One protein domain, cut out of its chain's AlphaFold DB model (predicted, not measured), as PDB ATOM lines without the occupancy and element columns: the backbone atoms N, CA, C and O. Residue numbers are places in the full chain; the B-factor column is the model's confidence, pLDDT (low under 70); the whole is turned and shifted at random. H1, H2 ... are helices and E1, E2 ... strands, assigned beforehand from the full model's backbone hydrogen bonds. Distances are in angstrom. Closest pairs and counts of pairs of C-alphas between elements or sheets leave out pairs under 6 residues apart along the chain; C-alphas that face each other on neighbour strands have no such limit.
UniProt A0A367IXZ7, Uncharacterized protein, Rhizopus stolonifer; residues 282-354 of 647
ATOM      1  N   PHE A 282       0.297  42.900  15.254       34.47
ATOM      2  CA  PHE A 282       1.483  42.172  14.892       34.47
ATOM      3  C   PHE A 282       1.458  41.883  13.386       34.47
ATOM      4  O   PHE A 282       0.919  40.881  12.923       34.47
ATOM      5  N   SER A 283       2.037  42.805  12.608       40.69
ATOM      6  CA  SER A 283       2.242  42.690  11.160       40.69
ATOM      7  C   SER A 283       3.427  41.767  10.871       40.69
ATOM      8  O   SER A 283       4.376  42.118  10.169       40.69
ATOM      9  N   ASN A 284       3.371  40.572  11.442       46.22
ATOM     10  CA  ASN A 284       4.303  39.511  11.155       46.22
ATOM     11  C   ASN A 284       3.857  38.799   9.862       46.22
ATOM     12  O   ASN A 284       2.762  38.233   9.832       46.22
ATOM     13  N   PRO A 285       4.678  38.783   8.799       47.84
ATOM     14  CA  PRO A 285       4.347  38.092   7.555       47.84
ATOM     15  C   PRO A 285       4.367  36.553   7.672       47.84
ATOM     16  O   PRO A 285       4.051  35.876   6.694       47.84
ATOM     17  N   TYR A 286       4.721  35.996   8.838       52.91
ATOM     18  CA  TYR A 286       4.868  34.560   9.095       52.91
ATOM     19  C   TYR A 286       3.815  34.038  10.094       52.91
ATOM     20  O   TYR A 286       4.049  34.110  11.299       52.91
ATOM     21  N   PRO A 287       2.681  33.454   9.647       53.12
ATOM     22  CA  PRO A 287       1.555  33.071  10.519       53.12
ATOM     23  C   PRO A 287       1.862  32.095  11.670       53.12
ATOM     24  O   PRO A 287       1.004  31.872  12.518       53.12
ATOM     25  N   TRP A 288       3.043  31.472  11.670       55.56
ATOM     26  CA  TRP A 288       3.489  30.503  12.673       55.56
ATOM     27  C   TRP A 288       4.237  31.116  13.864       55.56
ATOM     28  O   TRP A 288       4.390  30.434  14.872       55.56
ATOM     29  N   ILE A 289       4.675  32.377  13.780       56.88
ATOM     30  CA  ILE A 289       5.198  33.109  14.943       56.88
ATOM     31  C   ILE A 289       4.055  33.956  15.499       56.88
ATOM     32  O   ILE A 289       3.315  34.564  14.733       56.88
ATOM     33  N   ASN A 290       3.893  33.976  16.817       62.22
ATOM     34  CA  ASN A 290       2.774  34.558  17.562       62.22
ATOM     35  C   ASN A 290       3.220  34.918  19.000       62.22
ATOM     36  O   ASN A 290       4.415  34.923  19.304       62.22
ATOM     37  N   GLU A 291       2.280  35.232  19.894       57.94
ATOM     38  CA  GLU A 291       2.576  35.564  21.298       57.94
ATOM     39  C   GLU A 291       3.311  34.437  22.049       57.94
ATOM     40  O   GLU A 291       4.294  34.717  22.740       57.94
ATOM     41  N   PHE A 292       2.923  33.179  21.795       69.75
ATOM     42  CA  PHE A 292       3.503  31.953  22.362       69.75
ATOM     43  C   PHE A 292       4.889  31.600  21.803       69.75
ATOM     44  O   PHE A 292       5.517  30.638  22.246       69.75
ATOM     45  N   SER A 293       5.379  32.340  20.806       76.50
ATOM     46  CA  SER A 293       6.696  32.074  20.233       76.50
ATOM     47  C   SER A 293       7.820  32.465  21.196       76.50
ATOM     48  O   SER A 293       7.698  33.485  21.892       76.50
ATOM     49  N   PRO A 294       8.935  31.710  21.207       83.94
ATOM     50  CA  PRO A 294      10.071  32.007  22.063       83.94
ATOM     51  C   PRO A 294      10.624  33.419  21.867       83.94
ATOM     52  O   PRO A 294      10.541  33.990  20.782       83.94
ATOM     53  N   GLU A 295      11.207  33.995  22.912       86.50
ATOM     54  CA  GLU A 295      11.593  35.405  22.964       86.50
ATOM     55  C   GLU A 295      12.979  35.603  23.580       86.50
ATOM     56  O   GLU A 295      13.356  34.962  24.565       86.50
ATOM     57  N   VAL A 296      13.749  36.541  23.029       84.75
ATOM     58  CA  VAL A 296      15.033  36.948  23.610       84.75
ATOM     59  C   VAL A 296      14.792  37.834  24.838       84.75
ATOM     60  O   VAL A 296      14.206  38.910  24.752       84.75
ATOM     61  N   ARG A 297      15.315  37.442  26.001       81.94
ATOM     62  CA  ARG A 297      15.377  38.278  27.211       81.94
ATOM     63  C   ARG A 297      16.637  39.158  27.204       81.94
ATOM     64  O   ARG A 297      17.669  38.783  26.649       81.94
ATOM     65  N   LYS A 298      16.617  40.279  27.943       73.38
ATOM     66  CA  LYS A 298      17.770  41.206  28.129       73.38
ATOM     67  C   LYS A 298      19.064  40.531  28.617       73.38
ATOM     68  O   LYS A 298      20.153  41.048  28.417       73.38
ATOM     69  N   SER A 299      18.966  39.358  29.239       63.69
ATOM     70  CA  SER A 299      20.114  38.537  29.647       63.69
ATOM     71  C   SER A 299      20.851  37.850  28.486       63.69
ATOM     72  O   SER A 299      21.899  37.248  28.716       63.69
ATOM     73  N   GLY A 300      20.313  37.909  27.263       67.00
ATOM     74  CA  GLY A 300      20.800  37.167  26.098       67.00
ATOM     75  C   GLY A 300      20.315  35.716  26.044       67.00
ATOM     76  O   GLY A 300      20.835  34.931  25.259       67.00
ATOM     77  N   LYS A 301      19.346  35.340  26.881       81.25
ATOM     78  CA  LYS A 301      18.688  34.028  26.862       81.25
ATOM     79  C   LYS A 301      17.459  34.065  25.960       81.25
ATOM     80  O   LYS A 301      16.724  35.044  26.020       81.25
ATOM     81  N   VAL A 302      17.218  33.007  25.194       80.88
ATOM     82  CA  VAL A 302      15.918  32.753  24.556       80.88
ATOM     83  C   VAL A 302      15.085  31.925  25.523       80.88
ATOM     84  O   VAL A 302      15.595  30.937  26.057       80.88
ATOM     85  N   VAL A 303      13.842  32.339  25.761       75.62
ATOM     86  CA  VAL A 303      12.875  31.585  26.567       75.62
ATOM     87  C   VAL A 303      11.631  31.242  25.764       75.62
ATOM     88  O   VAL A 303      11.270  32.013  24.882       75.62
ATOM     89  N   ASP A 304      10.995  30.110  26.049       79.94
ATOM     90  CA  ASP A 304       9.662  29.782  25.531       79.94
ATOM     91  C   ASP A 304       8.543  30.511  26.309       79.94
ATOM     92  O   ASP A 304       8.806  31.359  27.168       79.94
ATOM     93  N   ASN A 305       7.283  30.204  25.986       64.56
ATOM     94  CA  ASN A 305       6.105  30.769  26.652       64.56
ATOM     95  C   ASN A 305       6.009  30.413  28.153       64.56
ATOM     96  O   ASN A 305       5.384  31.144  28.917       64.56
ATOM     97  N   ASP A 306       6.660  29.329  28.578       61.44
ATOM     98  CA  ASP A 306       6.691  28.844  29.962       61.44
ATOM     99  C   ASP A 306       7.924  29.367  30.740       61.44
ATOM    100  O   ASP A 306       8.226  28.905  31.844       61.44
ATOM    101  N   ASP A 307       8.638  30.351  30.174       55.97
ATOM    102  CA  ASP A 307       9.900  30.930  30.663       55.97
ATOM    103  C   ASP A 307      11.089  29.933  30.735       55.97
ATOM    104  O   ASP A 307      12.147  30.252  31.301       55.97
ATOM    105  N   ASN A 308      10.991  28.744  30.117       67.94
ATOM    106  CA  ASN A 308      12.111  27.801  30.044       67.94
ATOM    107  C   ASN A 308      13.184  28.325  29.092       67.94
ATOM    108  O   ASN A 308      12.902  28.807  27.999       67.94
ATOM    109  N   VAL A 309      14.454  28.183  29.469       75.62
ATOM    110  CA  VAL A 309      15.574  28.686  28.663       75.62
ATOM    111  C   VAL A 309      15.946  27.681  27.572       75.62
ATOM    112  O   VAL A 309      16.746  26.778  27.814       75.62
ATOM    113  N   ILE A 310      15.414  27.881  26.367       78.44
ATOM    114  CA  ILE A 310      15.629  26.998  25.208       78.44
ATOM    115  C   ILE A 310      16.812  27.407  24.310       78.44
ATOM    116  O   ILE A 310      17.152  26.700  23.367       78.44
ATOM    117  N   GLY A 311      17.462  28.545  24.569       85.25
ATOM    118  CA  GLY A 311      18.608  28.983  23.769       85.25
ATOM    119  C   GLY A 311      19.280  30.259  24.261       85.25
ATOM    120  O   GLY A 311      18.996  30.769  25.350       85.25
ATOM    121  N   SER A 312      20.181  30.806  23.448       86.44
ATOM    122  CA  SER A 312      20.859  32.072  23.741       86.44
ATOM    123  C   SER A 312      21.304  32.840  22.493       86.44
ATOM    124  O   SER A 312      21.353  32.306  21.388       86.44
ATOM    125  N   VAL A 313      21.628  34.118  22.675       85.50
ATOM    126  CA  VAL A 313      22.182  35.018  21.655       85.50
ATOM    127  C   VAL A 313      23.512  35.590  22.136       85.50
ATOM    128  O   VAL A 313      23.784  35.633  23.340       85.50
ATOM    129  N   GLU A 314      24.347  36.090  21.221       80.44
ATOM    130  CA  GLU A 314      25.599  36.734  21.621       80.44
ATOM    131  C   GLU A 314      25.355  37.883  22.615       80.44
ATOM    132  O   GLU A 314      24.585  38.813  22.365       80.44
ATOM    133  N   LYS A 315      26.106  37.881  23.724       68.94
ATOM    134  CA  LYS A 315      25.980  38.866  24.812       68.94
ATOM    135  C   LYS A 315      26.121  40.333  24.366       68.94
ATOM    136  O   LYS A 315      25.654  41.225  25.062       68.94
ATOM    137  N   ARG A 316      26.761  40.600  23.221       72.81
ATOM    138  CA  ARG A 316      26.893  41.949  22.632       72.81
ATOM    139  C   ARG A 316      25.658  42.408  21.846       72.81
ATOM    140  O   ARG A 316      25.538  43.599  21.572       72.81
ATOM    141  N   ALA A 317      24.778  41.483  21.470       76.25
ATOM    142  CA  ALA A 317      23.542  41.745  20.739       76.25
ATOM    143  C   ALA A 317      22.288  41.644  21.631       76.25
ATOM    144  O   ALA A 317      21.271  42.240  21.294       76.25
ATOM    145  N   ALA A 318      22.382  40.961  22.781       72.00
ATOM    146  CA  ALA A 318      21.302  40.743  23.751       72.00
ATOM    147  C   ALA A 318      20.395  41.967  24.003       72.00
ATOM    148  O   ALA A 318      19.190  41.876  23.794       72.00
ATOM    149  N   ASP A 319      20.958  43.123  24.372       75.12
ATOM    150  CA  ASP A 319      20.173  44.335  24.681       75.12
ATOM    151  C   ASP A 319      19.392  44.900  23.480       75.12
ATOM    152  O   ASP A 319      18.397  45.593  23.668       75.12
ATOM    153  N   LYS A 320      19.840  44.623  22.246       82.69
ATOM    154  CA  LYS A 320      19.198  45.089  21.001       82.69
ATOM    155  C   LYS A 320      18.173  44.111  20.440       82.69
ATOM    156  O   LYS A 320      17.393  44.498  19.579       82.69
ATOM    157  N   LEU A 321      18.244  42.853  20.865       82.44
ATOM    158  CA  LEU A 321      17.373  41.771  20.414       82.44
ATOM    159  C   LEU A 321      16.291  41.443  21.453       82.44
ATOM    160  O   LEU A 321      15.370  40.696  21.151       82.44
ATOM    161  N   ALA A 322      16.398  41.981  22.670       79.50
ATOM    162  CA  ALA A 322      15.458  41.722  23.749       79.50
ATOM    163  C   ALA A 322      14.021  42.151  23.390       79.50
ATOM    164  O   ALA A 322      13.798  43.299  23.013       79.50
ATOM    165  N   GLY A 323      13.060  41.241  23.562       75.44
ATOM    166  CA  GLY A 323      11.659  41.411  23.160       75.44
ATOM    167  C   GLY A 323      11.338  40.926  21.741       75.44
ATOM    168  O   GLY A 323      10.171  40.908  21.358       75.44
ATOM    169  N   PHE A 324      12.335  40.510  20.951       88.88
ATOM    170  CA  PHE A 324      12.106  39.918  19.632       88.88
ATOM    171  C   PHE A 324      11.842  38.415  19.725       88.88
ATOM    172  O   PHE A 324      12.440  37.712  20.549       88.88
ATOM    173  N   LYS A 325      10.950  37.937  18.851       89.19
ATOM    174  CA  LYS A 325      10.549  36.531  18.780       89.19
ATOM    175  C   LYS A 325      11.567  35.705  17.993       89.19
ATOM    176  O   LYS A 325      12.315  36.246  17.179       89.19
ATOM    177  N   VAL A 326      11.606  34.405  18.252       87.56
ATOM    178  CA  VAL A 326      12.549  33.448  17.666       87.56
ATOM    179  C   VAL A 326      11.765  32.285  17.058       87.56
ATOM    180  O   VAL A 326      10.864  31.761  17.710       87.56
ATOM    181  N   ASP A 327      12.082  31.908  15.818       80.81
ATOM    182  CA  ASP A 327      11.483  30.742  15.154       80.81
ATOM    183  C   ASP A 327      12.171  29.412  15.526       80.81
ATOM    184  O   ASP A 327      13.148  29.371  16.280       80.81
ATOM    185  N   ASP A 328      11.645  28.309  14.997       79.81
ATOM    186  CA  ASP A 328      12.128  26.940  15.198       79.81
ATOM    187  C   ASP A 328      13.527  26.682  14.606       79.81
ATOM    188  O   ASP A 328      14.268  25.825  15.091       79.81
ATOM    189  N   GLU A 329      13.945  27.468  13.611       77.69
ATOM    190  CA  GLU A 329      15.314  27.467  13.087       77.69
ATOM    191  C   GLU A 329      16.275  28.371  13.887       77.69
ATOM    192  O   GLU A 329      17.473  28.444  13.570       77.69
ATOM    193  N   GLY A 330      15.778  29.082  14.901       82.00
ATOM    194  CA  GLY A 330      16.527  30.031  15.720       82.00
ATOM    195  C   GLY A 330      16.670  31.431  15.112       82.00
ATOM    196  O   GLY A 330      17.463  32.223  15.619       82.00
ATOM    197  N   ASN A 331      15.982  31.776  14.024       88.06
ATOM    198  CA  ASN A 331      16.033  33.121  13.449       88.06
ATOM    199  C   ASN A 331      15.251  34.104  14.336       88.06
ATOM    200  O   ASN A 331      14.143  33.817  14.776       88.06
ATOM    201  N   ILE A 332      15.833  35.274  14.603       89.19
ATOM    202  CA  ILE A 332      15.265  36.289  15.499       89.19
ATOM    203  C   ILE A 332      14.577  37.351  14.653       89.19
ATOM    204  O   ILE A 332      15.222  37.958  13.795       89.19
ATOM    205  N   ILE A 333      13.295  37.591  14.909       82.44
ATOM    206  CA  ILE A 333      12.415  38.408  14.075       82.44
ATOM    207  C   ILE A 333      11.921  39.630  14.854       82.44
ATOM    208  O   ILE A 333      11.373  39.516  15.953       82.44
ATOM    209  N   SER A 334      12.159  40.816  14.287       81.12
ATOM    210  CA  SER A 334      11.767  42.095  14.888       81.12
ATOM    211  C   SER A 334      10.255  42.320  14.819       81.12
ATOM    212  O   SER A 334       9.538  41.625  14.097       81.12
ATOM    213  N   HIS A 335       9.752  43.331  15.531       72.81
ATOM    214  CA  HIS A 335       8.327  43.690  15.507       72.81
ATOM    215  C   HIS A 335       7.821  44.099  14.107       72.81
ATOM    216  O   HIS A 335       6.623  44.048  13.848       72.81
ATOM    217  N   GLU A 336       8.727  44.469  13.198       70.94
ATOM    218  CA  GLU A 336       8.456  44.774  11.788       70.94
ATOM    219  C   GLU A 336       8.533  43.532  10.868       70.94
ATOM    220  O   GLU A 336       8.512  43.678   9.646       70.94
ATOM    221  N   GLY A 337       8.675  42.321  11.421       71.31
ATOM    222  CA  GLY A 337       8.683  41.061  10.665       71.31
ATOM    223  C   GLY A 337      10.000  40.721   9.954       71.31
ATOM    224  O   GLY A 337      10.035  39.799   9.142       71.31
ATOM    225  N   ASN A 338      11.089  41.443  10.237       79.75
ATOM    226  CA  ASN A 338      12.393  41.226   9.600       79.75
ATOM    227  C   ASN A 338      13.277  40.291  10.433       79.75
ATOM    228  O   ASN A 338      13.370  40.461  11.648       79.75
ATOM    229  N   ILE A 339      14.010  39.376   9.787       84.56
ATOM    230  CA  ILE A 339      15.068  38.602  10.455       84.56
ATOM    231  C   ILE A 339      16.239  39.543  10.775       84.56
ATOM    232  O   ILE A 339      16.922  40.038   9.878       84.56
ATOM    233  N   VAL A 340      16.473  39.783  12.065       83.94
ATOM    234  CA  VAL A 340      17.471  40.728  12.604       83.94
ATOM    235  C   VAL A 340      18.618  40.049  13.358       83.94
ATOM    236  O   VAL A 340      19.578  40.710  13.754       83.94
ATOM    237  N   GLY A 341      18.560  38.730  13.536       87.56
ATOM    238  CA  GLY A 341      19.635  37.947  14.138       87.56
ATOM    239  C   GLY A 341      19.371  36.447  14.076       87.56
ATOM    240  O   GLY A 341      18.372  36.005  13.512       87.56
ATOM    241  N   LYS A 342      20.265  35.662  14.680       88.50
ATOM    242  CA  LYS A 342      20.075  34.225  14.891       88.50
ATOM    243  C   LYS A 342      20.515  33.852  16.305       88.50
ATOM    244  O   LYS A 342      21.558  34.313  16.771       88.50
ATOM    245  N   ALA A 343      19.694  33.064  16.982       88.69
ATOM    246  CA  ALA A 343      19.954  32.473  18.278       88.69
ATOM    247  C   ALA A 343      20.584  31.086  18.116       88.69
ATOM    248  O   ALA A 343      20.277  30.339  17.189       88.69
ATOM    249  N   GLU A 344      21.442  30.732  19.063       88.06
ATOM    250  CA  GLU A 344      21.876  29.361  19.279       88.06
ATOM    251  C   GLU A 344      20.846  28.697  20.197       88.06
ATOM    252  O   GLU A 344      20.872  28.867  21.421       88.06
ATOM    253  N   LEU A 345      19.882  28.000  19.589       82.69
ATOM    254  CA  LEU A 345      18.952  27.140  20.315       82.69
ATOM    255  C   LEU A 345      19.712  25.930  20.861       82.69
ATOM    256  O   LEU A 345      20.524  25.315  20.160       82.69
ATOM    257  N   PHE A 346      19.448  25.581  22.116       77.94
ATOM    258  CA  PHE A 346      19.956  24.346  22.681       77.94
ATOM    259  C   PHE A 346      19.236  23.198  21.986       77.94
ATOM    260  O   PHE A 346      18.016  23.089  22.054       77.94
ATOM    261  N   LYS A 347      19.993  22.334  21.306       51.50
ATOM    262  CA  LYS A 347      19.421  21.082  20.820       51.50
ATOM    263  C   LYS A 347      18.907  20.305  22.020       51.50
ATOM    264  O   LYS A 347      19.658  20.099  22.975       51.50
ATOM    265  N   GLU A 348      17.688  19.795  21.912       47.00
ATOM    266  CA  GLU A 348      17.302  18.610  22.658       47.00
ATOM    267  C   GLU A 348      18.225  17.465  22.226       47.00
ATOM    268  O   GLU A 348      17.953  16.696  21.303       47.00
ATOM    269  N   GLU A 349      19.350  17.329  22.928       35.66
ATOM    270  CA  GLU A 349      19.810  15.998  23.278       35.66
ATOM    271  C   GLU A 349      18.669  15.373  24.070       35.66
ATOM    272  O   GLU A 349      18.518  15.622  25.268       35.66
ATOM    273  N   ALA A 350      17.834  14.613  23.359       38.47
ATOM    274  CA  ALA A 350      16.819  13.769  23.943       38.47
ATOM    275  C   ALA A 350      17.505  12.865  24.970       38.47
ATOM    276  O   ALA A 350      18.075  11.821  24.644       38.47
ATOM    277  N   LYS A 351      17.456  13.281  26.236       35.84
ATOM    278  CA  LYS A 351      17.613  12.354  27.338       35.84
ATOM    279  C   LYS A 351      16.450  11.396  27.206       35.84
ATOM    280  O   LYS A 351      15.307  11.773  27.446       35.84
ATOM    281  N   GLU A 352      16.768  10.168  26.820       38.75
ATOM    282  CA  GLU A 352      15.871   9.021  26.866       38.75
ATOM    283  C   GLU A 352      15.507   8.679  28.326       38.75
ATOM    284  O   GLU A 352      15.740   7.572  28.810       38.75
ATOM    285  N   GLU A 353      14.877   9.606  29.049       37.84
ATOM    286  CA  GLU A 353      13.939   9.246  30.107       37.84
ATOM    287  C   GLU A 353      12.631   8.898  29.401       37.84
ATOM    288  O   GLU A 353      11.707   9.698  29.286       37.84
ATOM    289  N   GLY A 354      12.649   7.706  28.796       33.03
ATOM    290  CA  GLY A 354      11.665   7.294  27.804       33.03
ATOM    291  C   GLY A 354      10.237   7.292  28.333       33.03
ATOM    292  O   GLY A 354      10.011   7.244  29.543       33.03
TER     293      GLY A 354
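Overview. This is residues 282 to 354 of the 647 residues of an uncharacterized protein of Rhizopus stolonifer (UniProt A0A367IXZ7). With little regular structure, two small strand hairpins, E1 with E2 and E3 with E4, and the short helix H1 at one side sit among loops; residues 349 to 354 stick out as a tail. The printed part has 73 residues, 18 in named elements, ordered E1, E2, H1, E3, E4, mixed in class, with two antiparallel sheets. It is compact, radius of gyration of the C-alphas 12.3 A, spanning 41 by 29 by 19 A.

Along the chain. E1, residues 301 to 303, begins at C-alpha (18.688, 34.028, 26.862). E2 is 309 to 312, 8.0 A; H1 318 to 321; E3 331 to 333. E4, 339 to 342, 8.0 A, ends at C-alpha (20.075, 34.225, 14.891).

Arrangement. Within hydrogen-bond range are N 302 and O 311, 2.9 A, in hairpin E1 and E2, and N 340 and O 332, 2.8 A, in hairpin E3 and E4. E1 and E2 are apart from E3 and E4. Residues 311 to 312 of E2 pair antiparallel with 344 to 345. H1's and E4's closest C-alphas, Leu 321 and Gly 341, are 7.7 A apart. H1 is too short for an O i to N i+4 pair; its one O i to N i+3 pair is within range.

Size, cuts and confidence. The farthest C-alphas, Glu 336 and Gly 354, are 40.9 A apart. The printed part has no cut and no long link. pLDDT is under 70 in 26 residues, among them 282 to 292 and 347 to 354.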